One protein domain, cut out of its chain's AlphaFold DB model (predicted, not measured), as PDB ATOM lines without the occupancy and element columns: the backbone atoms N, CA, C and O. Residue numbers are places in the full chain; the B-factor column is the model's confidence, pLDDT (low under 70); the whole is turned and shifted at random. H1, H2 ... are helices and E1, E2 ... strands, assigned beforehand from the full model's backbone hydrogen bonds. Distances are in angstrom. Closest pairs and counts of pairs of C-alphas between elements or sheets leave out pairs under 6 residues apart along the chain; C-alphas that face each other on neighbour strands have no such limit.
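What this domain is: This is residues 632 to 827 of the 910 residues of an uncharacterized protein of Acyrthosiphon pisum (UniProt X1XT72). The model has two lobes: one is a strongly twisted sheet of E5, E4, E7 and E6 with H7 over E7, and the other is a larger cluster of crossed helices, H2 to H5, with a small sheet of E1, E2 and E3 at one end, one face covered by H5. H6 packs on H2 and leads through a short link into E4, and H1 packs on H4. The printed part has 196 residues with seven named helices and seven named strands, in the order H1 E1 E2 H2 H3 H4 H5 E3 H6 E4 E5 H7 E6 E7, and its class is mixed. The order E5 E4 E7 E6 is all antiparallel; E1 E2 E3 is mixed. The whole is loose, with a radius of gyration of the C-alphas of 20.9 A and spans of 61 by 47 by 36 A.

How they stand to each other: In the larger sheet, E4 (764 to 770) and E5 (777 to 782) form a hairpin, with N 766 and O 780 2.8 A apart. E4 and E7 (817 to 824) have N 767 and O 821 at 2.8 A. E7 forms a hairpin with E6 (807 to 810), N 809 and O 818 at 2.8 A. H7 (796 to 804) is on this sheet at a height of 10.0 A, over E7, and stands up from it; the closest C-alphas are those of Cys 804 and Arg 822, 4.8 A. H6 (750 to 757) is not on it; its closest C-alpha to E5 is Ser 755 to Ser 782, 7.9 A. H6 touches H2 (674 to 689), which touches it with residues 675 to 679 alone; the closest C-alphas are those of Ala 675 and Val 750, 4.9 A apart. The hub is H4 (703 to 714): it touches H2 at a steep tilt of 64 degrees, the C-alphas of Ala 684 and Cys 708 4.9 A apart, and also touches H3 (691 to 699), H5 (718 to 728) and H1 (636 to 640). H4 and H5 form a helical hairpin at a shallow tilt of 16 degrees, closest at the C-alphas of Leu 711 and Ile 720, 6.7 A. H2 and H3 touch only at the corner, Tyr 687 to Gln 694 at 4.9 A between C-alphas. In the small sheet, E1 (661 to 663) and E2 (666 to 671) form a hairpin, N 661 and O 668 at 2.8 A; E2 and E3 (741 to 745) are parallel, N 669 and O 742 at 2.8 A. H5 on one face makes two layers, helix over sheet, at a height of 9.0 A; it runs across the strands. E2, H2 to H5 and E3 form a strand-helix-strand unit, two parallel neighbour strands with helices between. In H1 to H7 every O i to N i+4 pair is within hydrogen-bond range.

Where its parts are: E4 begins at C-alpha 764 (-20.394, -9.251, 36.836) and is 19.4 A long, E5 16.5 A, and E7 23.0 A, ending at C-alpha 824 (-21.279, -7.115, 40.931). H2 is 22.3 A, H4 16.0 A, H5 15.3 A and E2 16.6 A. H1 begins at C-alpha 636 (-38.495, 15.292, 33.211).

The domain as a whole: The two C-alphas farthest apart, those of Arg 645 and Ser 816, are 65.0 A apart. The printed part has no cut. The links H1 to E1, H5 to E3 and E5 to H7 are long. Mean pLDDT of the printed part is 83.0; residues 632 to 651, 736 to 740 and 773 to 774 are under 70.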
ATOM      1  N   PRO A 632     -41.073  13.414  41.012       33.12
ATOM      2  CA  PRO A 632     -39.711  13.319  40.492       33.12
ATOM      3  C   PRO A 632     -39.795  12.219  39.442       33.12
ATOM      4  O   PRO A 632     -39.921  11.044  39.780       33.12
ATOM      5  N   THR A 633     -39.925  12.613  38.175       36.84
ATOM      6  CA  THR A 633     -40.345  11.655  37.156       36.84
ATOM      7  C   THR A 633     -39.170  10.960  36.519       36.84
ATOM      8  O   THR A 633     -39.418  10.036  35.784       36.84
ATOM      9  N   PRO A 634     -37.914  11.278  36.818       38.97
ATOM     10  CA  PRO A 634     -36.795  11.329  35.849       38.97
ATOM     11  C   PRO A 634     -37.047  11.497  34.322       38.97
ATOM     12  O   PRO A 634     -36.233  12.081  33.618       38.97
ATOM     13  N   GLU A 635     -38.212  11.138  33.790       38.53
ATOM     14  CA  GLU A 635     -38.831  11.510  32.522       38.53
ATOM     15  C   GLU A 635     -38.949  13.035  32.354       38.53
ATOM     16  O   GLU A 635     -39.280  13.509  31.270       38.53
ATOM     17  N   ILE A 636     -38.650  13.844  33.376       39.06
ATOM     18  CA  ILE A 636     -38.495  15.292  33.211       39.06
ATOM     19  C   ILE A 636     -37.271  15.616  32.335       39.06
ATOM     20  O   ILE A 636     -37.374  16.522  31.513       39.06
ATOM     21  N   GLU A 637     -36.182  14.834  32.354       38.75
ATOM     22  CA  GLU A 637     -35.109  14.986  31.346       38.75
ATOM     23  C   GLU A 637     -35.599  14.698  29.917       38.75
ATOM     24  O   GLU A 637     -35.145  15.318  28.951       38.75
ATOM     25  N   ARG A 638     -36.576  13.794  29.785       38.84
ATOM     26  CA  ARG A 638     -37.264  13.451  28.531       38.84
ATOM     27  C   ARG A 638     -38.193  14.580  28.068       38.84
ATOM     28  O   ARG A 638     -38.295  14.860  26.876       38.84
ATOM     29  N   LEU A 639     -38.859  15.259  29.006       37.59
ATOM     30  CA  LEU A 639     -39.807  16.351  28.739       37.59
ATOM     31  C   LEU A 639     -39.130  17.711  28.513       37.59
ATOM     32  O   LEU A 639     -39.638  18.513  27.728       37.59
ATOM     33  N   LEU A 640     -37.993  17.975  29.160       37.97
ATOM     34  CA  LEU A 640     -37.249  19.231  29.023       37.97
ATOM     35  C   LEU A 640     -36.504  19.335  27.678       37.97
ATOM     36  O   LEU A 640     -36.221  20.446  27.231       37.97
ATOM     37  N   ASN A 641     -36.262  18.208  26.989       39.69
ATOM     38  CA  ASN A 641     -35.403  18.147  25.803       39.69
ATOM     39  C   ASN A 641     -36.080  18.175  24.412       39.69
ATOM     40  O   ASN A 641     -35.322  18.180  23.442       39.69
ATOM     41  N   LYS A 642     -37.424  18.259  24.230       35.28
ATOM     42  CA  LYS A 642     -38.039  18.734  22.945       35.28
ATOM     43  C   LYS A 642     -39.577  18.884  22.877       35.28
ATOM     44  O   LYS A 642     -40.347  18.206  23.540       35.28
ATOM     45  N   SER A 643     -39.960  19.779  21.949       31.06
ATOM     46  CA  SER A 643     -41.254  20.134  21.319       31.06
ATOM     47  C   SER A 643     -42.535  19.331  21.642       31.06
ATOM     48  O   SER A 643     -42.656  18.127  21.430       31.06
ATOM     49  N   LEU A 644     -43.564  20.092  22.028       43.38
ATOM     50  CA  LEU A 644     -44.923  19.691  22.392       43.38
ATOM     51  C   LEU A 644     -45.769  19.190  21.202       43.38
ATOM     52  O   LEU A 644     -46.500  19.976  20.594       43.38
ATOM     53  N   ARG A 645     -45.786  17.875  20.932       30.25
ATOM     54  CA  ARG A 645     -46.953  17.195  20.319       30.25
ATOM     55  C   ARG A 645     -46.933  15.669  20.551       30.25
ATOM     56  O   ARG A 645     -46.054  14.969  20.066       30.25
ATOM     57  N   SER A 646     -47.919  15.173  21.308       34.81
ATOM     58  CA  SER A 646     -48.444  13.789  21.331       34.81
ATOM     59  C   SER A 646     -47.467  12.599  21.192       34.81
ATOM     60  O   SER A 646     -47.674  11.741  20.332       34.81
ATOM     61  N   LYS A 647     -46.462  12.460  22.063       39.22
ATOM     62  CA  LYS A 647     -45.704  11.199  22.192       39.22
ATOM     63  C   LYS A 647     -45.465  10.815  23.648       39.22
ATOM     64  O   LYS A 647     -44.343  10.729  24.115       39.22
ATOM     65  N   ASN A 648     -46.556  10.533  24.354       41.22
ATOM     66  CA  ASN A 648     -46.516   9.815  25.633       41.22
ATOM     67  C   ASN A 648     -46.347   8.291  25.453       41.22
ATOM     68  O   ASN A 648     -46.571   7.532  26.387       41.22
ATOM     69  N   GLN A 649     -46.037   7.822  24.244       50.81
ATOM     70  CA  GLN A 649     -45.747   6.416  23.997       50.81
ATOM     71  C   GLN A 649     -44.246   6.236  24.131       50.81
ATOM     72  O   GLN A 649     -43.519   6.719  23.281       50.81
ATOM     73  N   THR A 650     -43.789   5.555  25.172       54.78
ATOM     74  CA  THR A 650     -42.434   4.983  25.251       54.78
ATOM     75  C   THR A 650     -42.374   3.585  24.638       54.78
ATOM     76  O   THR A 650     -41.296   3.027  24.473       54.78
ATOM     77  N   LEU A 651     -43.534   3.053  24.246       69.44
ATOM     78  CA  LEU A 651     -43.682   1.744  23.640       69.44
ATOM     79  C   LEU A 651     -43.086   1.735  22.225       69.44
ATOM     80  O   LEU A 651     -43.595   2.401  21.313       69.44
ATOM     81  N   LEU A 652     -42.002   0.982  22.054       82.62
ATOM     82  CA  LEU A 652     -41.531   0.570  20.739       82.62
ATOM     83  C   LEU A 652     -42.597  -0.338  20.123       82.62
ATOM     84  O   LEU A 652     -43.056  -1.280  20.757       82.62
ATOM     85  N   ILE A 653     -43.033  -0.009  18.908       84.12
ATOM     86  CA  ILE A 653     -43.977  -0.853  18.176       84.12
ATOM     87  C   ILE A 653     -43.189  -2.030  17.607       84.12
ATOM     88  O   ILE A 653     -42.132  -1.825  16.983       84.12
ATOM     89  N   ASN A 654     -43.738  -3.231  17.787       86.31
ATOM     90  CA  ASN A 654     -43.168  -4.455  17.250       86.31
ATOM     91  C   ASN A 654     -42.889  -4.308  15.747       86.31
ATOM     92  O   ASN A 654     -43.688  -3.738  14.991       86.31
ATOM     93  N   GLY A 655     -41.745  -4.826  15.311       83.25
ATOM     94  CA  GLY A 655     -41.332  -4.862  13.914       83.25
ATOM     95  C   GLY A 655     -42.405  -5.393  12.953       83.25
ATOM     96  O   GLY A 655     -42.648  -4.778  11.917       83.25
ATOM     97  N   ASN A 656     -43.152  -6.423  13.367       84.31
ATOM     98  CA  ASN A 656     -44.237  -7.048  12.597       84.31
ATOM     99  C   ASN A 656     -45.386  -6.081  12.276       84.31
ATOM    100  O   ASN A 656     -46.105  -6.254  11.297       84.31
ATOM    101  N   MET A 657     -45.566  -5.044  13.095       82.06
ATOM    102  CA  MET A 657     -46.617  -4.038  12.929       82.06
ATOM    103  C   MET A 657     -46.103  -2.751  12.271       82.06
ATOM    104  O   MET A 657     -46.861  -1.785  12.118       82.06
ATOM    105  N   LYS A 658     -44.811  -2.683  11.922       82.88
ATOM    106  CA  LYS A 658     -44.169  -1.463  11.441       82.88
ATOM    107  C   LYS A 658     -44.018  -1.464   9.921       82.88
ATOM    108  O   LYS A 658     -43.576  -2.422   9.309       82.88
ATOM    109  N   THR A 659     -44.339  -0.327   9.304       82.31
ATOM    110  CA  THR A 659     -44.087  -0.099   7.875       82.31
ATOM    111  C   THR A 659     -42.582  -0.086   7.569       82.31
ATOM    112  O   THR A 659     -41.833   0.468   8.385       82.31
ATOM    113  N   PRO A 660     -42.143  -0.558   6.386       83.62
ATOM    114  CA  PRO A 660     -40.734  -0.570   6.006       83.62
ATOM    115  C   PRO A 660     -40.037   0.791   6.159       83.62
ATOM    116  O   PRO A 660     -40.590   1.842   5.819       83.62
ATOM    117  N   ILE A 661     -38.803   0.776   6.660       86.25
ATOM    118  CA  ILE A 661     -37.969   1.962   6.886       86.25
ATOM    119  C   ILE A 661     -37.087   2.188   5.658       86.25
ATOM    120  O   ILE A 661     -36.437   1.264   5.178       86.25
ATOM    121  N   ARG A 662     -37.022   3.426   5.152       83.31
ATOM    122  CA  ARG A 662     -36.171   3.775   4.003       83.31
ATOM    123  C   ARG A 662     -34.826   4.352   4.455       83.31
ATOM    124  O   ARG A 662     -34.797   5.377   5.146       83.31
ATOM    125  N   ILE A 663     -33.730   3.727   4.027       80.88
ATOM    126  CA  ILE A 663     -32.347   4.204   4.201       80.88
ATOM    127  C   ILE A 663     -31.632   4.053   2.856       80.88
ATOM    128  O   ILE A 663     -31.727   3.006   2.228       80.88
ATOM    129  N   ASN A 664     -30.956   5.109   2.387       77.00
ATOM    130  CA  ASN A 664     -30.157   5.098   1.152       77.00
ATOM    131  C   ASN A 664     -30.884   4.471  -0.053       77.00
ATOM    132  O   ASN A 664     -30.356   3.611  -0.748       77.00
ATOM    133  N   LYS A 665     -32.136   4.895  -0.280       74.19
ATOM    134  CA  LYS A 665     -33.056   4.417  -1.331       74.19
ATOM    135  C   LYS A 665     -33.543   2.959  -1.206       74.19
ATOM    136  O   LYS A 665     -34.568   2.681  -1.822       74.19
ATOM    137  N   LYS A 666     -32.951   2.108  -0.357       80.62
ATOM    138  CA  LYS A 666     -33.442   0.756  -0.017       80.62
ATOM    139  C   LYS A 666     -34.527   0.790   1.070       80.62
ATOM    140  O   LYS A 666     -34.563   1.712   1.895       80.62
ATOM    141  N   ARG A 667     -35.432  -0.193   1.064       87.12
ATOM    142  CA  ARG A 667     -36.478  -0.379   2.087       87.12
ATOM    143  C   ARG A 667     -36.115  -1.565   2.976       87.12
ATOM    144  O   ARG A 667     -35.753  -2.604   2.450       87.12
ATOM    145  N   TYR A 668     -36.250  -1.407   4.286       87.75
ATOM    146  CA  TYR A 668     -35.950  -2.436   5.280       87.75
ATOM    147  C   TYR A 668     -37.198  -2.778   6.089       87.75
ATOM    148  O   TYR A 668     -37.873  -1.870   6.586       87.75
ATOM    149  N   LEU A 669     -37.486  -4.063   6.258       88.00
ATOM    150  CA  LEU A 669     -38.520  -4.581   7.146       88.00
ATOM    151  C   LEU A 669     -37.857  -5.441   8.223       88.00
ATOM    152  O   LEU A 669     -37.168  -6.399   7.902       88.00
ATOM    153  N   VAL A 670     -38.064  -5.099   9.492       89.62
ATOM    154  CA  VAL A 670     -37.536  -5.878  10.618       89.62
ATOM    155  C   VAL A 670     -38.707  -6.531  11.329       89.62
ATOM    156  O   VAL A 670     -39.605  -5.802  11.744       89.62
ATOM    157  N   SER A 671     -38.707  -7.852  11.467       90.12
ATOM    158  CA  SER A 671     -39.753  -8.639  12.133       90.12
ATOM    159  C   SER A 671     -39.288  -9.184  13.489       90.12
ATOM    160  O   SER A 671     -38.099  -9.184  13.796       90.12
ATOM    161  N   ASN A 672     -40.243  -9.618  14.318       89.00
ATOM    162  CA  ASN A 672     -40.025 -10.348  15.577       89.00
ATOM    163  C   ASN A 672     -39.110  -9.655  16.606       89.00
ATOM    164  O   ASN A 672     -38.338 -10.292  17.313       89.00
ATOM    165  N   THR A 673     -39.237  -8.334  16.757       93.12
ATOM    166  CA  THR A 673     -38.350  -7.519  17.611       93.12
ATOM    167  C   THR A 673     -38.642  -7.587  19.118       93.12
ATOM    168  O   THR A 673     -38.026  -6.839  19.877       93.12
ATOM    169  N   CYS A 674     -39.548  -8.457  19.581       93.25
ATOM    170  CA  CYS A 674     -40.084  -8.416  20.950       93.25
ATOM    171  C   CYS A 674     -39.024  -8.611  22.049       93.25
ATOM    172  O   CYS A 674     -39.084  -7.937  23.080       93.25
ATOM    173  N   ALA A 675     -38.025  -9.472  21.827       93.12
ATOM    174  CA  ALA A 675     -36.919  -9.678  22.764       93.12
ATOM    175  C   ALA A 675     -36.072  -8.403  22.916       93.12
ATOM    176  O   ALA A 675     -35.856  -7.925  24.030       93.12
ATOM    177  N   PHE A 676     -35.661  -7.806  21.792       94.75
ATOM    178  CA  PHE A 676     -34.903  -6.553  21.770       94.75
ATOM    179  C   PHE A 676     -35.692  -5.398  22.396       94.75
ATOM    180  O   PHE A 676     -35.175  -4.676  23.253       94.75
ATOM    181  N   ASP A 677     -36.953  -5.235  21.989       94.00
ATOM    182  CA  ASP A 677     -37.812  -4.150  22.454       94.00
ATOM    183  C   ASP A 677     -38.060  -4.266  23.976       94.00
ATOM    184  O   ASP A 677     -38.009  -3.253  24.677       94.00
ATOM    185  N   SER A 678     -38.226  -5.485  24.513       94.19
ATOM    186  CA  SER A 678     -38.399  -5.729  25.956       94.19
ATOM    187  C   SER A 678     -37.171  -5.319  26.779       94.19
ATOM    188  O   SER A 678     -37.320  -4.600  27.767       94.19
ATOM    189  N   VAL A 679     -35.957  -5.700  26.356       95.12
ATOM    190  CA  VAL A 679     -34.703  -5.306  27.039       95.12
ATOM    191  C   VAL A 679     -34.535  -3.791  27.035       95.12
ATOM    192  O   VAL A 679     -34.270  -3.186  28.075       95.12
ATOM    193  N   CYS A 680     -34.742  -3.162  25.875       94.69
ATOM    194  CA  CYS A 680     -34.593  -1.717  25.731       94.69
ATOM    195  C   CYS A 680     -35.554  -0.943  26.633       94.69
ATOM    196  O   CYS A 680     -35.187   0.102  27.168       94.69
ATOM    197  N   ILE A 681     -36.781  -1.442  26.805       91.88
ATOM    198  CA  ILE A 681     -37.769  -0.812  27.677       91.88
ATOM    199  C   ILE A 681     -37.333  -0.901  29.139       91.88
ATOM    200  O   ILE A 681     -37.347   0.134  29.799       91.88
ATOM    201  N   LEU A 682     -36.894  -2.063  29.643       92.69
ATOM    202  CA  LEU A 682     -36.424  -2.156  31.035       92.69
ATOM    203  C   LEU A 682     -35.260  -1.197  31.304       92.69
ATOM    204  O   LEU A 682     -35.322  -0.426  32.258       92.69
ATOM    205  N   ILE A 683     -34.247  -1.176  30.430       94.56
ATOM    206  CA  ILE A 683     -33.083  -0.294  30.594       94.56
ATOM    207  C   ILE A 683     -33.493   1.179  30.504       94.56
ATOM    208  O   ILE A 683     -33.056   1.983  31.322       94.56
ATOM    209  N   ALA A 684     -34.344   1.552  29.545       91.81
ATOM    210  CA  ALA A 684     -34.794   2.934  29.396       91.81
ATOM    211  C   ALA A 684     -35.634   3.411  30.592       91.81
ATOM    212  O   ALA A 684     -35.565   4.586  30.958       91.81
ATOM    213  N   MET A 685     -36.434   2.525  31.195       88.56
ATOM    214  CA  MET A 685     -37.204   2.843  32.401       88.56
ATOM    215  C   MET A 685     -36.315   2.884  33.647       88.56
ATOM    216  O   MET A 685     -36.506   3.770  34.467       88.56
ATOM    217  N   ALA A 686     -35.303   2.020  33.763       90.12
ATOM    218  CA  ALA A 686     -34.318   2.088  34.845       90.12
ATOM    219  C   ALA A 686     -33.433   3.346  34.754       90.12
ATOM    220  O   ALA A 686     -33.212   4.007  35.760       90.12
ATOM    221  N   TYR A 687     -32.980   3.719  33.546       90.38
ATOM    222  CA  TYR A 687     -32.251   4.975  33.277       90.38
ATOM    223  C   TYR A 687     -33.064   6.195  33.685       90.38
ATOM    224  O   TYR A 687     -32.526   7.207  34.112       90.38
ATOM    225  N   THR A 688     -34.375   6.101  33.476       86.62
ATOM    226  CA  THR A 688     -35.290   7.094  33.995       86.62
ATOM    227  C   THR A 688     -35.198   6.996  35.522       86.62
ATOM    228  O   THR A 688     -34.587   7.825  36.166       86.62
ATOM    229  N   ASP A 689     -35.682   5.930  36.126       84.62
ATOM    230  CA  ASP A 689     -36.008   5.894  37.547       84.62
ATOM    231  C   ASP A 689     -34.841   5.925  38.574       84.62
ATOM    232  O   ASP A 689     -35.133   6.178  39.744       84.62
ATOM    233  N   SER A 690     -33.565   5.706  38.207       85.81
ATOM    234  CA  SER A 690     -32.390   5.837  39.111       85.81
ATOM    235  C   SER A 690     -31.376   6.874  38.623       85.81
ATOM    236  O   SER A 690     -30.928   6.834  37.476       85.81
ATOM    237  N   LYS A 691     -30.972   7.780  39.528       86.25
ATOM    238  CA  LYS A 691     -29.934   8.791  39.266       86.25
ATOM    239  C   LYS A 691     -28.551   8.156  39.135       86.25
ATOM    240  O   LYS A 691     -27.824   8.479  38.201       86.25
ATOM    241  N   ASP A 692     -28.214   7.218  40.009       88.06
ATOM    242  CA  ASP A 692     -26.924   6.527  39.984       88.06
ATOM    243  C   ASP A 692     -26.763   5.698  38.699       88.06
ATOM    244  O   ASP A 692     -25.724   5.730  38.031       88.06
ATOM    245  N   TYR A 693     -27.841   5.043  38.256       93.31
ATOM    246  CA  TYR A 693     -27.849   4.305  36.995       93.31
ATOM    247  C   TYR A 693     -27.819   5.227  35.764       93.31
ATOM    248  O   TYR A 693     -27.193   4.908  34.746       93.31
ATOM    249  N   GLN A 694     -28.447   6.401  35.853       90.94
ATOM    250  CA  GLN A 694     -28.369   7.449  34.838       90.94
ATOM    251  C   GLN A 694     -26.936   7.976  34.671       90.94
ATOM    252  O   GLN A 694     -26.458   8.097  33.538       90.94
ATOM    253  N   GLU A 695     -26.225   8.259  35.766       91.12
ATOM    254  CA  GLU A 695     -24.823   8.694  35.730       91.12
ATOM    255  C   GLU A 695     -23.905   7.642  35.099       91.12
ATOM    256  O   GLU A 695     -23.048   7.985  34.277       91.12
ATOM    257  N   PHE A 696     -24.117   6.366  35.426       94.00
ATOM    258  CA  PHE A 696     -23.403   5.246  34.816       94.00
ATOM    259  C   PHE A 696     -23.621   5.180  33.297       94.00
ATOM    260  O   PHE A 696     -22.659   5.181  32.525       94.00
ATOM    261  N   ILE A 697     -24.880   5.190  32.841       94.00
ATOM    262  CA  ILE A 697     -25.198   5.143  31.405       94.00
ATOM    263  C   ILE A 697     -24.646   6.371  30.675       94.00
ATOM    264  O   ILE A 697     -24.174   6.250  29.547       94.00
ATOM    265  N   ASN A 698     -24.664   7.548  31.306       91.00
ATOM    266  CA  ASN A 698     -24.129   8.775  30.719       91.00
ATOM    267  C   ASN A 698     -22.616   8.725  30.461       91.00
ATOM    268  O   ASN A 698     -22.156   9.412  29.548       91.00
ATOM    269  N   LYS A 699     -21.873   7.913  31.221       91.62
ATOM    270  CA  LYS A 699     -20.431   7.671  31.047       91.62
ATOM    271  C   LYS A 699     -20.127   6.499  30.103       91.62
ATOM    272  O   LYS A 699     -18.990   6.356  29.667       91.62
ATOM    273  N   SER A 700     -21.115   5.662  29.780       90.81
ATOM    274  CA  SER A 700     -20.923   4.499  28.910       90.81
ATOM    275  C   SER A 700     -20.910   4.878  27.423       90.81
ATOM    276  O   SER A 700     -21.669   5.726  26.960       90.81
ATOM    277  N   HIS A 701     -20.075   4.178  26.652       90.12
ATOM    278  CA  HIS A 701     -20.035   4.241  25.187       90.12
ATOM    279  C   HIS A 701     -20.711   3.038  24.514       90.12
ATOM    280  O   HIS A 701     -20.597   2.850  23.303       90.12
ATOM    281  N   ASN A 702     -21.408   2.201  25.286       94.00
ATOM    282  CA  ASN A 702     -22.098   1.036  24.756       94.00
ATOM    283  C   ASN A 702     -23.252   1.445  23.825       94.00
ATOM    284  O   ASN A 702     -24.058   2.323  24.149       94.00
ATOM    285  N   GLU A 703     -23.351   0.786  22.669       93.31
ATOM    286  CA  GLU A 703     -24.327   1.133  21.632       93.31
ATOM    287  C   GLU A 703     -25.779   0.915  22.091       93.31
ATOM    288  O   GLU A 703     -26.639   1.759  21.824       93.31
ATOM    289  N   LEU A 704     -26.054  -0.165  22.835       94.31
ATOM    290  CA  LEU A 704     -27.382  -0.452  23.379       94.31
ATOM    291  C   LEU A 704     -27.749   0.525  24.499       94.31
ATOM    292  O   LEU A 704     -28.863   1.047  24.500       94.31
ATOM    293  N   LEU A 705     -26.827   0.824  25.420       95.06
ATOM    294  CA  LEU A 705     -27.074   1.804  26.485       95.06
ATOM    295  C   LEU A 705     -27.305   3.209  25.917       95.06
ATOM    296  O   LEU A 705     -28.236   3.897  26.337       95.06
ATOM    297  N   THR A 706     -26.544   3.598  24.890       94.12
ATOM    298  CA  THR A 706     -26.744   4.862  24.164       94.12
ATOM    299  C   THR A 706     -28.109   4.893  23.476       94.12
ATOM    300  O   THR A 706     -28.829   5.889  23.567       94.12
ATOM    301  N   PHE A 707     -28.518   3.791  22.838       94.62
ATOM    302  CA  PHE A 707     -29.857   3.659  22.264       94.62
ATOM    303  C   PHE A 707     -30.956   3.774  23.325       94.62
ATOM    304  O   PHE A 707     -31.940   4.483  23.105       94.62
ATOM    305  N   CYS A 708     -30.795   3.116  24.474       94.00
ATOM    306  CA  CYS A 708     -31.764   3.155  25.566       94.00
ATOM    307  C   CYS A 708     -31.862   4.551  26.179       94.00
ATOM    308  O   CYS A 708     -32.974   5.010  26.424       94.00
ATOM    309  N   LYS A 709     -30.740   5.265  26.335       91.50
ATOM    310  CA  LYS A 709     -30.700   6.684  26.712       91.50
ATOM    311  C   LYS A 709     -31.447   7.550  25.699       91.50
ATOM    312  O   LYS A 709     -32.320   8.331  26.065       91.50
ATOM    313  N   ASP A 710     -31.175   7.384  24.407       89.12
ATOM    314  CA  ASP A 710     -31.858   8.144  23.358       89.12
ATOM    315  C   ASP A 710     -33.358   7.852  23.308       89.12
ATOM    316  O   ASP A 710     -34.160   8.769  23.104       89.12
ATOM    317  N   LEU A 711     -33.745   6.590  23.499       88.88
ATOM    318  CA  LEU A 711     -35.133   6.178  23.640       88.88
ATOM    319  C   LEU A 711     -35.740   6.841  24.878       88.88
ATOM    320  O   LEU A 711     -36.819   7.428  24.767       88.88
ATOM    321  N   ALA A 712     -35.042   6.793  26.017       85.31
ATOM    322  CA  ALA A 712     -35.418   7.376  27.301       85.31
ATOM    323  C   ALA A 712     -35.533   8.902  27.281       85.31
ATOM    324  O   ALA A 712     -36.313   9.422  28.060       85.31
ATOM    325  N   ILE A 713     -34.841   9.611  26.384       81.44
ATOM    326  CA  ILE A 713     -34.891  11.081  26.268       81.44
ATOM    327  C   ILE A 713     -35.831  11.544  25.144       81.44
ATOM    328  O   ILE A 713     -36.559  12.519  25.301       81.44
ATOM    329  N   ASN A 714     -35.862  10.850  24.004       79.31
ATOM    330  CA  ASN A 714     -36.568  11.333  22.808       79.31
ATOM    331  C   ASN A 714     -37.876  10.583  22.505       79.31
ATOM    332  O   ASN A 714     -38.691  11.053  21.706       79.31
ATOM    333  N   GLY A 715     -38.076   9.403  23.101       81.62
ATOM    334  CA  GLY A 715     -39.181   8.503  22.768       81.62
ATOM    335  C   GLY A 715     -39.105   7.939  21.333       81.62
ATOM    336  O   GLY A 715     -38.194   8.255  20.563       81.62
ATOM    337  N   PRO A 716     -40.070   7.101  20.920       83.06
ATOM    338  CA  PRO A 716     -40.095   6.477  19.606       83.06
ATOM    339  C   PRO A 716     -40.259   7.526  18.496       83.06
ATOM    340  O   PRO A 716     -41.222   8.300  18.400       83.06
ATOM    341  N   SER A 717     -39.293   7.535  17.588       84.81
ATOM    342  CA  SER A 717     -39.234   8.419  16.428       84.81
ATOM    343  C   SER A 717     -38.659   7.670  15.233       84.81
ATOM    344  O   SER A 717     -38.077   6.599  15.387       84.81
ATOM    345  N   SER A 718     -38.800   8.227  14.030       83.00
ATOM    346  CA  SER A 718     -38.171   7.656  12.833       83.00
ATOM    347  C   SER A 718     -36.655   7.495  12.997       83.00
ATOM    348  O   SER A 718     -36.096   6.538  12.476       83.00
ATOM    349  N   ILE A 719     -36.005   8.381  13.760       86.88
ATOM    350  CA  ILE A 719     -34.573   8.309  14.077       86.88
ATOM    351  C   ILE A 719     -34.280   7.108  14.982       86.88
ATOM    352  O   ILE A 719     -33.381   6.332  14.674       86.88
ATOM    353  N   ILE A 720     -35.067   6.904  16.044       91.31
ATOM    354  CA  ILE A 720     -34.925   5.735  16.929       91.31
ATOM    355  C   ILE A 720     -35.122   4.434  16.150       91.31
ATOM    356  O   ILE A 720     -34.313   3.527  16.275       91.31
ATOM    357  N   TYR A 721     -36.129   4.347  15.277       91.44
ATOM    358  CA  TYR A 721     -36.336   3.143  14.467       91.44
ATOM    359  C   TYR A 721     -35.192   2.885  13.470       91.44
ATOM    360  O   TYR A 721     -34.861   1.729  13.222       91.44
ATOM    361  N   LYS A 722     -34.545   3.933  12.939       90.81
ATOM    362  CA  LYS A 722     -33.320   3.789  12.132       90.81
ATOM    363  C   LYS A 722     -32.134   3.301  12.969       90.81
ATOM    364  O   LYS A 722     -31.392   2.450  12.494       90.81
ATOM    365  N   LYS A 723     -31.976   3.789  14.206       92.56
ATOM    366  CA  LYS A 723     -30.953   3.292  15.144       92.56
ATOM    367  C   LYS A 723     -31.203   1.831  15.534       92.56
ATOM    368  O   LYS A 723     -30.272   1.042  15.488       92.56
ATOM    369  N   ARG A 724     -32.460   1.455  15.813       93.94
ATOM    370  CA  ARG A 724     -32.866   0.060  16.071       93.94
ATOM    371  C   ARG A 724     -32.471  -0.850  14.912       93.94
ATOM    372  O   ARG A 724     -31.850  -1.877  15.139       93.94
ATOM    373  N   LEU A 725     -32.797  -0.451  13.680       92.12
ATOM    374  CA  LEU A 725     -32.377  -1.171  12.477       92.12
ATOM    375  C   LEU A 725     -30.848  -1.287  12.400       92.12
ATOM    376  O   LEU A 725     -30.354  -2.377  12.166       92.12
ATOM    377  N   GLY A 726     -30.106  -0.203  12.648       91.25
ATOM    378  CA  GLY A 726     -28.639  -0.221  12.635       91.25
ATOM    379  C   GLY A 726     -28.015  -1.195  13.640       91.25
ATOM    380  O   GLY A 726     -27.030  -1.844  13.305       91.25
ATOM    381  N   ILE A 727     -28.604  -1.331  14.833       93.88
ATOM    382  CA  ILE A 727     -28.161  -2.301  15.847       93.88
ATOM    383  C   ILE A 727     -28.522  -3.724  15.419       93.88
ATOM    384  O   ILE A 727     -27.664  -4.599  15.413       93.88
ATOM    385  N   LEU A 728     -29.777  -3.960  15.026       93.25
ATOM    386  CA  LEU A 728     -30.241  -5.299  14.653       93.25
ATOM    387  C   LEU A 728     -29.529  -5.828  13.402       93.25
ATOM    388  O   LEU A 728     -29.218  -7.011  13.352       93.25
ATOM    389  N   ASN A 729     -29.164  -4.961  12.454       90.06
ATOM    390  CA  ASN A 729     -28.414  -5.349  11.256       90.06
ATOM    391  C   ASN A 729     -26.981  -5.829  11.542       90.06
ATOM    392  O   ASN A 729     -26.334  -6.395  10.671       90.06
ATOM    393  N   LYS A 730     -26.450  -5.565  12.743       89.88
ATOM    394  CA  LYS A 730     -25.133  -6.068  13.170       89.88
ATOM    395  C   LYS A 730     -25.206  -7.463  13.790       89.88
ATOM    396  O   LYS A 730     -24.172  -8.109  13.921       89.88
ATOM    397  N   ILE A 731     -26.394  -7.887  14.224       92.25
ATOM    398  CA  ILE A 731     -26.604  -9.119  15.001       92.25
ATOM    399  C   ILE A 731     -27.364 -10.167  14.179       92.25
ATOM    400  O   ILE A 731     -27.130 -11.359  14.344       92.25
ATOM    401  N   PHE A 732     -28.246  -9.727  13.279       92.12
ATOM    402  CA  PHE A 732     -29.077 -10.580  12.435       92.12
ATOM    403  C   PHE A 732     -28.700 -10.423  10.962       92.12
ATOM    404  O   PHE A 732     -28.264  -9.354  10.536       92.12
ATOM    405  N   GLN A 733     -28.869 -11.498  10.192       86.75
ATOM    406  CA  GLN A 733     -28.565 -11.513   8.762       86.75
ATOM    407  C   GLN A 733     -29.676 -10.835   7.946       86.75
ATOM    408  O   GLN A 733     -30.846 -10.841   8.329       86.75
ATOM    409  N   GLU A 734     -29.284 -10.232   6.822       87.88
ATOM    410  CA  GLU A 734     -30.206  -9.657   5.843       87.88
ATOM    411  C   GLU A 734     -30.718 -10.755   4.898       87.88
ATOM    412  O   GLU A 734     -29.930 -11.370   4.180       87.88
ATOM    413  N   ASP A 735     -32.038 -10.934   4.833       79.31
ATOM    414  CA  ASP A 735     -32.699 -11.745   3.814       79.31
ATOM    415  C   ASP A 735     -33.138 -10.853   2.642       79.31
ATOM    416  O   ASP A 735     -33.853  -9.852   2.798       79.31
ATOM    417  N   LEU A 736     -32.723 -11.223   1.429       67.56
ATOM    418  CA  LEU A 736     -33.179 -10.580   0.199       67.56
ATOM    419  C   LEU A 736     -34.604 -11.054  -0.115       67.56
ATOM    420  O   LEU A 736     -34.817 -12.186  -0.548       67.56
ATOM    421  N   GLY A 737     -35.594 -10.186   0.101       59.06
ATOM    422  CA  GLY A 737     -36.968 -10.449  -0.319       59.06
ATOM    423  C   GLY A 737     -37.122 -10.449  -1.848       59.06
ATOM    424  O   GLY A 737     -36.299  -9.905  -2.575       59.06
ATOM    425  N   ILE A 738     -38.245 -10.981  -2.346       55.53
ATOM    426  CA  ILE A 738     -38.603 -11.064  -3.785       55.53
ATOM    427  C   ILE A 738     -38.834  -9.660  -4.427       55.53
ATOM    428  O   ILE A 738     -39.149  -9.529  -5.605       55.53
ATOM    429  N   THR A 739     -38.668  -8.569  -3.668       59.03
ATOM    430  CA  THR A 739     -38.876  -7.167  -4.091       59.03
ATOM    431  C   THR A 739     -37.717  -6.280  -3.602       59.03
ATOM    432  O   THR A 739     -36.879  -6.760  -2.851       59.03
ATOM    433  N   ASP A 740     -37.676  -4.979  -3.945       69.00
ATOM    434  CA  ASP A 740     -36.705  -3.972  -3.431       69.00
ATOM    435  C   ASP A 740     -36.796  -3.704  -1.896       69.00
ATOM    436  O   ASP A 740     -36.693  -2.558  -1.428       69.00
ATOM    437  N   VAL A 741     -37.085  -4.728  -1.092       79.88
ATOM    438  CA  VAL A 741     -37.242  -4.694   0.362       79.88
ATOM    439  C   VAL A 741     -36.334  -5.758   0.982       79.88
ATOM    440  O   VAL A 741     -36.510  -6.948   0.744       79.88
ATOM    441  N   VAL A 742     -35.389  -5.315   1.808       85.19
ATOM    442  CA  VAL A 742     -34.535  -6.169   2.641       85.19
ATOM    443  C   VAL A 742     -35.301  -6.537   3.909       85.19
ATOM    444  O   VAL A 742     -35.881  -5.654   4.550       85.19
ATOM    445  N   VAL A 743     -35.320  -7.816   4.269       86.38
ATOM    446  CA  VAL A 743     -36.023  -8.328   5.453       86.38
ATOM    447  C   VAL A 743     -35.001  -8.791   6.490       86.38
ATOM    448  O   VAL A 743     -33.994  -9.387   6.140       86.38
ATOM    449  N   ILE A 744     -35.236  -8.491   7.766       90.00
ATOM    450  CA  ILE A 744     -34.408  -8.950   8.889       90.00
ATOM    451  C   ILE A 744     -35.336  -9.587   9.924       90.00
ATOM    452  O   ILE A 744     -36.173  -8.891  10.506       90.00
ATOM    453  N   ASN A 745     -35.182 -10.888  10.175       89.56
ATOM    454  CA  ASN A 745     -35.889 -11.574  11.256       89.56
ATOM    455  C   ASN A 745     -35.082 -11.477  12.561       89.56
ATOM    456  O   ASN A 745     -34.019 -12.078  12.673       89.56
ATOM    457  N   ALA A 746     -35.589 -10.727  13.546       91.19
ATOM    458  CA  ALA A 746     -34.927 -10.514  14.838       91.19
ATOM    459  C   ALA A 746     -35.408 -11.474  15.949       91.19
ATOM    460  O   ALA A 746     -35.237 -11.187  17.138       91.19
ATOM    461  N   GLU A 747     -36.037 -12.591  15.578       91.44
ATOM    462  CA  GLU A 747     -36.487 -13.617  16.519       91.44
ATOM    463  C   GLU A 747     -35.302 -14.217  17.286       91.44
ATOM    464  O   GLU A 747     -34.376 -14.781  16.705       91.44
ATOM    465  N   CYS A 748     -35.313 -14.076  18.612       91.75
ATOM    466  CA  CYS A 748     -34.256 -14.592  19.478       91.75
ATOM    467  C   CYS A 748     -34.708 -14.696  20.942       91.75
ATOM    468  O   CYS A 748     -35.736 -14.145  21.347       91.75
ATOM    469  N   ASN A 749     -33.905 -15.384  21.757       91.25
ATOM    470  CA  ASN A 749     -34.028 -15.339  23.213       91.25
ATOM    471  C   ASN A 749     -33.498 -13.991  23.742       91.25
ATOM    472  O   ASN A 749     -32.501 -13.466  23.245       91.25
ATOM    473  N   VAL A 750     -34.137 -13.451  24.784       92.38
ATOM    474  CA  VAL A 750     -33.692 -12.243  25.492       92.38
ATOM    475  C   VAL A 750     -32.223 -12.316  25.937       92.38
ATOM    476  O   VAL A 750     -31.509 -11.313  25.873       92.38
ATOM    477  N   LEU A 751     -31.752 -13.514  26.296       92.44
ATOM    478  CA  LEU A 751     -30.362 -13.785  26.646       92.44
ATOM    479  C   LEU A 751     -29.407 -13.400  25.513       92.44
ATOM    480  O   LEU A 751     -28.406 -12.742  25.769       92.44
ATOM    481  N   HIS A 752     -29.746 -13.729  24.261       92.94
ATOM    482  CA  HIS A 752     -28.903 -13.431  23.102       92.94
ATOM    483  C   HIS A 752     -28.699 -11.924  22.907       92.94
ATOM    484  O   HIS A 752     -27.598 -11.483  22.571       92.94
ATOM    485  N   ILE A 753     -29.738 -11.120  23.158       94.50
ATOM    486  CA  ILE A 753     -29.648  -9.657  23.092       94.50
ATOM    487  C   ILE A 753     -28.669  -9.141  24.151       94.50
ATOM    488  O   ILE A 753     -27.754  -8.389  23.818       94.50
ATOM    489  N   ILE A 754     -28.824  -9.567  25.409       93.94
ATOM    490  CA  ILE A 754     -27.992  -9.094  26.526       93.94
ATOM    491  C   ILE A 754     -26.546  -9.582  26.366       93.94
ATOM    492  O   ILE A 754     -25.619  -8.775  26.399       93.94
ATOM    493  N   SER A 755     -26.334 -10.874  26.108       92.25
ATOM    494  CA  SER A 755     -24.999 -11.468  25.971       92.25
ATOM    495  C   SER A 755     -24.201 -10.874  24.809       92.25
ATOM    496  O   SER A 755     -22.972 -10.804  24.861       92.25
ATOM    497  N   THR A 756     -24.886 -10.451  23.742       93.00
ATOM    498  CA  THR A 756     -24.244  -9.873  22.557       93.00
ATOM    499  C   THR A 756     -23.968  -8.387  22.737       93.00
ATOM    500  O   THR A 756     -22.858  -7.939  22.444       93.00
ATOM    501  N   LEU A 757     -24.945  -7.626  23.235       94.19
ATOM    502  CA  LEU A 757     -24.879  -6.167  23.263       94.19
ATOM    503  C   LEU A 757     -24.292  -5.579  24.546       94.19
ATOM    504  O   LEU A 757     -23.840  -4.441  24.503       94.19
ATOM    505  N   MET A 758     -24.233  -6.319  25.657       92.25
ATOM    506  CA  MET A 758     -23.760  -5.808  26.956       92.25
ATOM    507  C   MET A 758     -22.326  -6.238  27.315       92.25
ATOM    508  O   MET A 758     -21.896  -6.090  28.452       92.25
ATOM    509  N   LYS A 759     -21.531  -6.726  26.355       88.75
ATOM    510  CA  LYS A 759     -20.154  -7.208  26.610       88.75
ATOM    511  C   LYS A 759     -19.225  -6.166  27.245       88.75
ATOM    512  O   LYS A 759     -18.378  -6.524  28.054       88.75
ATOM    513  N   THR A 760     -19.375  -4.892  26.879       89.62
ATOM    514  CA  THR A 760     -18.543  -3.787  27.395       89.62
ATOM    515  C   THR A 760     -18.994  -3.277  28.762       89.62
ATOM    516  O   THR A 760     -18.252  -2.554  29.415       89.62
ATOM    517  N   ASN A 761     -20.216  -3.611  29.179       93.19
ATOM    518  CA  ASN A 761     -20.814  -3.210  30.448       93.19
ATOM    519  C   ASN A 761     -21.515  -4.441  31.038       93.19
ATOM    520  O   ASN A 761     -22.728  -4.561  30.894       93.19
ATOM    521  N   PRO A 762     -20.749  -5.403  31.581       94.81
ATOM    522  CA  PRO A 762     -21.274  -6.671  32.072       94.81
ATOM    523  C   PRO A 762     -21.968  -6.521  33.434       94.81
ATOM    524  O   PRO A 762     -21.656  -5.603  34.185       94.81
ATOM    525  N   SER A 763     -22.824  -7.482  33.808       95.81
ATOM    526  CA  SER A 763     -23.403  -7.525  35.161       95.81
ATOM    527  C   SER A 763     -22.375  -7.907  36.227       95.81
ATOM    528  O   SER A 763     -22.479  -7.473  37.373       95.81
ATOM    529  N   THR A 764     -21.395  -8.755  35.878       94.94
ATOM    530  CA  THR A 764     -20.394  -9.251  36.836       94.94
ATOM    531  C   THR A 764     -19.011  -9.423  36.226       94.94
ATOM    532  O   THR A 764     -18.879  -9.720  35.036       94.94
ATOM    533  N   THR A 765     -17.981  -9.294  37.062       95.06
ATOM    534  CA  THR A 765     -16.611  -9.720  36.748       95.06
ATOM    535  C   THR A 765     -16.172 -10.769  37.757       95.06
ATOM    536  O   THR A 765     -16.224 -10.545  38.964       95.06
ATOM    537  N   ASN A 766     -15.729 -11.920  37.264       92.56
ATOM    538  CA  ASN A 766     -15.076 -12.939  38.065       92.56
ATOM    539  C   ASN A 766     -13.563 -12.722  38.030       92.56
ATOM    540  O   ASN A 766     -12.946 -12.867  36.974       92.56
ATOM    541  N   ILE A 767     -12.991 -12.402  39.183       91.56
ATOM    542  CA  ILE A 767     -11.558 -12.241  39.391       91.56
ATOM    543  C   ILE A 767     -11.024 -13.546  39.966       91.56
ATOM    544  O   ILE A 767     -11.483 -14.019  41.005       91.56
ATOM    545  N   LYS A 768     -10.051 -14.138  39.279       88.94
ATOM    546  CA  LYS A 768      -9.332 -15.323  39.738       88.94
ATOM    547  C   LYS A 768      -7.910 -14.927  40.094       88.94
ATOM    548  O   LYS A 768      -7.141 -14.545  39.211       88.94
ATOM    549  N   THR A 769      -7.567 -15.070  41.367       88.06
ATOM    550  CA  THR A 769      -6.231 -14.786  41.895       88.06
ATOM    551  C   THR A 769      -5.572 -16.096  42.298       88.06
ATOM    552  O   THR A 769      -6.066 -16.810  43.171       88.06
ATOM    553  N   CYS A 770      -4.475 -16.437  41.628       84.81
ATOM    554  CA  CYS A 770      -3.679 -17.621  41.934       84.81
ATOM    555  C   CYS A 770      -2.788 -17.377  43.160       84.81
ATOM    556  O   CYS A 770      -2.291 -16.266  43.333       84.81
ATOM    557  N   SER A 771      -2.540 -18.408  43.975       77.31
ATOM    558  CA  SER A 771      -1.552 -18.333  45.062       77.31
ATOM    559  C   SER A 771      -0.107 -18.205  44.559       77.31
ATOM    560  O   SER A 771       0.756 -17.736  45.291       77.31
ATOM    561  N   GLU A 772       0.154 -18.616  43.315       73.31
ATOM    562  CA  GLU A 772       1.471 -18.550  42.681       73.31
ATOM    563  C   GLU A 772       1.608 -17.274  41.835       73.31
ATOM    564  O   GLU A 772       0.838 -17.057  40.892       73.31
ATOM    565  N   ASN A 773       2.627 -16.457  42.128       63.38
ATOM    566  CA  ASN A 773       2.861 -15.141  41.505       63.38
ATOM    567  C   ASN A 773       3.060 -15.177  39.976       63.38
ATOM    568  O   ASN A 773       2.950 -14.142  39.320       63.38
ATOM    569  N   ASN A 774       3.317 -16.349  39.388       68.75
ATOM    570  CA  ASN A 774       3.598 -16.498  37.957       68.75
ATOM    571  C   ASN A 774       2.340 -16.587  37.069       68.75
ATOM    572  O   ASN A 774       2.464 -16.513  35.849       68.75
ATOM    573  N   CYS A 775       1.139 -16.755  37.635       70.62
ATOM    574  CA  CYS A 775      -0.091 -16.950  36.846       70.62
ATOM    575  C   CYS A 775      -0.914 -15.672  36.612       70.62
ATOM    576  O   CYS A 775      -1.837 -15.693  35.797       70.62
ATOM    577  N   GLY A 776      -0.575 -14.571  37.290       73.31
ATOM    578  CA  GLY A 776      -1.298 -13.301  37.202       73.31
ATOM    579  C   GLY A 776      -2.752 -13.370  37.693       73.31
ATOM    580  O   GLY A 776      -3.278 -14.427  38.048       73.31
ATOM    581  N   VAL A 777      -3.413 -12.214  37.723       82.62
ATOM    582  CA  VAL A 777      -4.852 -12.110  38.001       82.62
ATOM    583  C   VAL A 777      -5.609 -12.253  36.683       82.62
ATOM    584  O   VAL A 777      -5.320 -11.536  35.724       82.62
ATOM    585  N   LYS A 778      -6.572 -13.178  36.617       85.81
ATOM    586  CA  LYS A 778      -7.424 -13.374  35.433       85.81
ATOM    587  C   LYS A 778      -8.823 -12.836  35.689       85.81
ATOM    588  O   LYS A 778      -9.478 -13.244  36.647       85.81
ATOM    589  N   GLU A 779      -9.300 -11.984  34.790       89.06
ATOM    590  CA  GLU A 779     -10.639 -11.401  34.854       89.06
ATOM    591  C   GLU A 779     -11.532 -11.959  33.745       89.06
ATOM    592  O   GLU A 779     -11.172 -11.957  32.568       89.06
ATOM    593  N   HIS A 780     -12.720 -12.429  34.119       89.69
ATOM    594  CA  HIS A 780     -13.745 -12.875  33.181       89.69
ATOM    595  C   HIS A 780     -15.038 -12.108  33.420       89.69
ATOM    596  O   HIS A 780     -15.627 -12.195  34.497       89.69
ATOM    597  N   THR A 781     -15.500 -11.379  32.411       92.62
ATOM    598  CA  THR A 781     -16.745 -10.616  32.471       92.62
ATOM    599  C   THR A 781     -17.935 -11.466  32.032       92.62
ATOM    600  O   THR A 781     -17.837 -12.261  31.098       92.62
ATOM    601  N   SER A 782     -19.075 -11.293  32.700       94.06
ATOM    602  CA  SER A 782     -20.341 -11.932  32.336       94.06
ATOM    603  C   SER A 782     -21.463 -10.895  32.257       94.06
ATOM    604  O   SER A 782     -21.775 -10.256  33.269       94.06
ATOM    605  N   PRO A 783     -22.094 -10.714  31.080       94.50
ATOM    606  CA  PRO A 783     -23.250  -9.835  30.917       94.50
ATOM    607  C   PRO A 783     -24.458 -10.214  31.775       94.50
ATOM    608  O   PRO A 783     -25.240  -9.333  32.122       94.50
ATOM    609  N   THR A 784     -24.591 -11.486  32.142       95.38
ATOM    610  CA  THR A 784     -25.707 -12.039  32.919       95.38
ATOM    611  C   THR A 784     -25.222 -12.800  34.156       95.38
ATOM    612  O   THR A 784     -24.028 -13.082  34.314       95.38
ATOM    613  N   ILE A 785     -26.155 -13.091  35.060       94.56
ATOM    614  CA  ILE A 785     -25.951 -13.799  36.323       94.56
ATOM    615  C   ILE A 785     -26.823 -15.047  36.339       94.56
ATOM    616  O   ILE A 785     -28.024 -14.975  36.085       94.56
ATOM    617  N   ILE A 786     -26.213 -16.165  36.725       92.00
ATOM    618  CA  ILE A 786     -26.881 -17.453  36.891       92.00
ATOM    619  C   ILE A 786     -26.763 -17.858  38.361       92.00
ATOM    620  O   ILE A 786     -25.657 -18.034  38.879       92.00
ATOM    621  N   VAL A 787     -27.908 -17.999  39.026       89.88
ATOM    622  CA  VAL A 787     -28.033 -18.466  40.413       89.88
ATOM    623  C   VAL A 787     -29.043 -19.604  40.488       89.88
ATOM    624  O   VAL A 787     -29.984 -19.653  39.701       89.88
ATOM    625  N   THR A 788     -28.857 -20.519  41.437       84.81
ATOM    626  CA  THR A 788     -29.846 -21.556  41.748       84.81
ATOM    627  C   THR A 788     -31.058 -20.936  42.444       84.81
ATOM    628  O   THR A 788     -30.920 -20.026  43.262       84.81
ATOM    629  N   LEU A 789     -32.257 -21.401  42.089       84.19
ATOM    630  CA  LEU A 789     -33.547 -20.863  42.551       84.19
ATOM    631  C   LEU A 789     -34.447 -21.987  43.091       84.19
ATOM    632  O   LEU A 789     -35.635 -22.041  42.784       84.19
ATOM    633  N   ASP A 790     -33.870 -22.894  43.880       75.12
ATOM    634  CA  ASP A 790     -34.532 -24.136  44.311       75.12
ATOM    635  C   ASP A 790     -35.776 -23.880  45.192       75.12
ATOM    636  O   ASP A 790     -36.779 -24.577  45.061       75.12
ATOM    637  N   ASP A 791     -35.757 -22.817  46.008       74.31
ATOM    638  CA  ASP A 791     -36.879 -22.383  46.864       74.31
ATOM    639  C   ASP A 791     -37.656 -21.179  46.281       74.31
ATOM    640  O   ASP A 791     -38.344 -20.442  46.997       74.31
ATOM    641  N   GLY A 792     -37.515 -20.918  44.978       81.94
ATOM    642  CA  GLY A 792     -38.053 -19.724  44.328       81.94
ATOM    643  C   GLY A 792     -37.285 -18.442  44.673       81.94
ATOM    644  O   GLY A 792     -36.079 -18.451  44.918       81.94
ATOM    645  N   PHE A 793     -37.978 -17.298  44.651       88.31
ATOM    646  CA  PHE A 793     -37.345 -15.971  44.730       88.31
ATOM    647  C   PHE A 793     -37.171 -15.421  46.153       88.31
ATOM    648  O   PHE A 793     -36.491 -14.413  46.333       88.31
ATOM    649  N   THR A 794     -37.738 -16.074  47.169       83.31
ATOM    650  CA  THR A 794     -37.655 -15.651  48.582       83.31
ATOM    651  C   THR A 794     -36.215 -15.594  49.096       83.31
ATOM    652  O   THR A 794     -35.878 -14.705  49.874       83.31
ATOM    653  N   ASN A 795     -35.355 -16.492  48.607       85.81
ATOM    654  CA  ASN A 795     -33.952 -16.612  49.008       85.81
ATOM    655  C   ASN A 795     -32.963 -15.949  48.035       85.81
ATOM    656  O   ASN A 795     -31.755 -16.093  48.211       85.81
ATOM    657  N   LEU A 796     -33.426 -15.186  47.036       91.31
ATOM    658  CA  LEU A 796     -32.552 -14.604  46.005       91.31
ATOM    659  C   LEU A 796     -31.407 -13.752  46.588       91.31
ATOM    660  O   LEU A 796     -30.286 -13.813  46.092       91.31
ATOM    661  N   GLN A 797     -31.669 -13.014  47.672       92.69
ATOM    662  CA  GLN A 797     -30.660 -12.269  48.434       92.69
ATOM    663  C   GLN A 797     -29.504 -13.179  48.881       92.69
ATOM    664  O   GLN A 797     -28.339 -12.881  48.626       92.69
ATOM    665  N   LYS A 798     -29.830 -14.312  49.511       90.75
ATOM    666  CA  LYS A 798     -28.853 -15.297  49.987       90.75
ATOM    667  C   LYS A 798     -28.128 -15.965  48.818       90.75
ATOM    668  O   LYS A 798     -26.914 -16.136  48.868       90.75
ATOM    669  N   ASN A 799     -28.849 -16.295  47.748       91.62
ATOM    670  CA  ASN A 799     -28.271 -16.958  46.578       91.62
ATOM    671  C   ASN A 799     -27.251 -16.055  45.869       91.62
ATOM    672  O   ASN A 799     -26.214 -16.532  45.415       91.62
ATOM    673  N   LEU A 800     -27.504 -14.743  45.815       92.56
ATOM    674  CA  LEU A 800     -26.541 -13.783  45.281       92.56
ATOM    675  C   LEU A 800     -25.362 -13.527  46.234       92.56
ATOM    676  O   LEU A 800     -24.240 -13.378  45.762       92.56
ATOM    677  N   GLN A 801     -25.567 -13.548  47.556       91.88
ATOM    678  CA  GLN A 801     -24.453 -13.516  48.517       91.88
ATOM    679  C   GLN A 801     -23.513 -14.714  48.295       91.88
ATOM    680  O   GLN A 801     -22.323 -14.525  48.062       91.88
ATOM    681  N   GLN A 802     -24.060 -15.929  48.198       90.81
ATOM    682  CA  GLN A 802     -23.305 -17.151  47.872       90.81
ATOM    683  C   GLN A 802     -22.680 -17.144  46.467       90.81
ATOM    684  O   GLN A 802     -21.716 -17.866  46.175       90.81
ATOM    685  N   TYR A 803     -23.247 -16.365  45.547       91.81
ATOM    686  CA  TYR A 803     -22.681 -16.161  44.220       91.81
ATOM    687  C   TYR A 803     -21.404 -15.305  44.272       91.81
ATOM    688  O   TYR A 803     -20.504 -15.550  43.464       91.81
ATOM    689  N   CYS A 804     -21.335 -14.352  45.208       91.88
ATOM    690  CA  CYS A 804     -20.219 -13.424  45.423       91.88
ATOM    691  C   CYS A 804     -19.157 -13.928  46.412       91.88
ATOM    692  O   CYS A 804     -18.031 -13.439  46.362       91.88
ATOM    693  N   GLU A 805     -19.493 -14.903  47.261       90.88
ATOM    694  CA  GLU A 805     -18.558 -15.548  48.190       90.88
ATOM    695  C   GLU A 805     -17.297 -16.083  47.491       90.88
ATOM    696  O   GLU A 805     -17.348 -16.630  46.382       90.88
ATOM    697  N   ASP A 806     -16.163 -15.956  48.183       90.81
ATOM    698  CA  ASP A 806     -14.863 -16.430  47.719       90.81
ATOM    699  C   ASP A 806     -14.868 -17.959  47.589       90.81
ATOM    700  O   ASP A 806     -15.143 -18.693  48.541       90.81
ATOM    701  N   LYS A 807     -14.529 -18.460  46.397       90.44
ATOM    702  CA  LYS A 807     -14.456 -19.901  46.120       90.44
ATOM    703  C   LYS A 807     -13.028 -20.320  45.840       90.44
ATOM    704  O   LYS A 807     -12.375 -19.766  44.957       90.44
ATOM    705  N   ILE A 808     -12.572 -21.349  46.548       88.75
ATOM    706  CA  ILE A 808     -11.297 -21.999  46.256       88.75
ATOM    707  C   ILE A 808     -11.504 -22.905  45.042       88.75
ATOM    708  O   ILE A 808     -12.263 -23.872  45.091       88.75
ATOM    709  N   ILE A 809     -10.830 -22.581  43.945       87.81
ATOM    710  CA  ILE A 809     -10.819 -23.359  42.707       87.81
ATOM    711  C   ILE A 809      -9.389 -23.771  42.363       87.81
ATOM    712  O   ILE A 809      -8.421 -23.233  42.898       87.81
ATOM    713  N   LYS A 810      -9.234 -24.722  41.442       85.56
ATOM    714  CA  LYS A 810      -7.923 -25.069  40.888       85.56
ATOM    715  C   LYS A 810      -7.556 -24.116  39.756       85.56
ATOM    716  O   LYS A 810      -8.364 -23.870  38.858       85.56
ATOM    717  N   CYS A 811      -6.349 -23.558  39.815       82.19
ATOM    718  CA  CYS A 811      -5.804 -22.736  38.744       82.19
ATOM    719  C   CYS A 811      -5.594 -23.595  37.492       82.19
ATOM    720  O   CYS A 811      -4.957 -24.641  37.566       82.19
ATOM    721  N   TYR A 812      -6.105 -23.159  36.338       80.88
ATOM    722  CA  TYR A 812      -5.976 -23.929  35.097       80.88
ATOM    723  C   TYR A 812      -4.511 -24.070  34.647       80.88
ATOM    724  O   TYR A 812      -4.132 -25.118  34.133       80.88
ATOM    725  N   ASP A 813      -3.683 -23.046  34.879       81.81
ATOM    726  CA  ASP A 813      -2.314 -22.995  34.349       81.81
ATOM    727  C   ASP A 813      -1.297 -23.750  35.217       81.81
ATOM    728  O   ASP A 813      -0.384 -24.369  34.682       81.81
ATOM    729  N   CYS A 814      -1.437 -23.715  36.548       83.25
ATOM    730  CA  CYS A 814      -0.463 -24.315  37.475       83.25
ATOM    731  C   CYS A 814      -1.056 -25.323  38.470       83.25
ATOM    732  O   CYS A 814      -0.319 -25.877  39.280       83.25
ATOM    733  N   GLN A 815      -2.372 -25.566  38.439       84.62
ATOM    734  CA  GLN A 815      -3.077 -26.526  39.304       84.62
ATOM    735  C   GLN A 815      -2.996 -26.247  40.822       84.62
ATOM    736  O   GLN A 815      -3.503 -27.034  41.631       84.62
ATOM    737  N   SER A 816      -2.426 -25.111  41.237       84.62
ATOM    738  CA  SER A 816      -2.459 -24.651  42.628       84.62
ATOM    739  C   SER A 816      -3.841 -24.098  43.008       84.62
ATOM    740  O   SER A 816      -4.763 -24.022  42.184       84.62
ATOM    741  N   ASN A 817      -4.021 -23.763  44.287       86.69
ATOM    742  CA  ASN A 817      -5.267 -23.172  44.763       86.69
ATOM    743  C   ASN A 817      -5.357 -21.711  44.291       86.69
ATOM    744  O   ASN A 817      -4.453 -20.910  44.514       86.69
ATOM    745  N   ALA A 818      -6.472 -21.361  43.663       86.12
ATOM    746  CA  ALA A 818      -6.808 -20.000  43.283       86.12
ATOM    747  C   ALA A 818      -8.109 -19.581  43.967       86.12
ATOM    748  O   ALA A 818      -9.031 -20.384  44.125       86.12
ATOM    749  N   VAL A 819      -8.191 -18.313  44.350       90.38
ATOM    750  CA  VAL A 819      -9.415 -17.712  44.881       90.38
ATOM    751  C   VAL A 819     -10.177 -17.091  43.718       90.38
ATOM    752  O   VAL A 819      -9.643 -16.254  42.993       90.38
ATOM    753  N   SER A 820     -11.416 -17.533  43.513       90.50
ATOM    754  CA  SER A 820     -12.359 -16.948  42.562       90.50
ATOM    755  C   SER A 820     -13.336 -16.072  43.331       90.50
ATOM    756  O   SER A 820     -14.095 -16.589  44.151       90.50
ATOM    757  N   LYS A 821     -13.344 -14.774  43.033       91.88
ATOM    758  CA  LYS A 821     -14.260 -13.799  43.622       91.88
ATOM    759  C   LYS A 821     -15.066 -13.115  42.531       91.88
ATOM    760  O   LYS A 821     -14.508 -12.644  41.540       91.88
ATOM    761  N   ARG A 822     -16.384 -13.039  42.707       93.12
ATOM    762  CA  ARG A 822     -17.274 -12.381  41.743       93.12
ATOM    763  C   ARG A 822     -17.719 -11.028  42.266       93.12
ATOM    764  O   ARG A 822     -18.355 -10.945  43.309       93.12
ATOM    765  N   MET A 823     -17.433  -9.984  41.498       91.69
ATOM    766  CA  MET A 823     -17.871  -8.624  41.786       91.69
ATOM    767  C   MET A 823     -19.091  -8.267  40.942       91.69
ATOM    768  O   MET A 823     -19.123  -8.552  39.740       91.69
ATOM    769  N   LEU A 824     -20.076  -7.634  41.578       94.19
ATOM    770  CA  LEU A 824     -21.279  -7.115  40.931       94.19
ATOM    771  C   LEU A 824     -21.081  -5.663  40.462       94.19
ATOM    772  O   LEU A 824     -20.485  -4.841  41.174       94.19
ATOM    773  N   HIS A 825     -21.627  -5.355  39.284       93.62
ATOM    774  CA  HIS A 825     -21.584  -4.032  38.641       93.62
ATOM    775  C   HIS A 825     -22.912  -3.278  38.784       93.62
ATOM    776  O   HIS A 825     -23.728  -3.623  39.633       93.62
ATOM    777  N   GLU A 826     -23.119  -2.200  38.027       94.12
ATOM    778  CA  GLU A 826     -24.208  -1.230  38.207       94.12
ATOM    779  C   GLU A 826     -25.599  -1.752  37.808       94.12
ATOM    780  O   GLU A 826     -26.604  -1.259  38.324       94.12
ATOM    781  N   HIS A 827     -25.681  -2.752  36.926       95.12
ATOM    782  CA  HIS A 827     -26.908  -3.509  36.653       95.12
ATOM    783  C   HIS A 827     -26.681  -5.004  36.823       95.12
ATOM    784  O   HIS A 827     -25.582  -5.505  36.610       95.12
TER     785      HIS A 827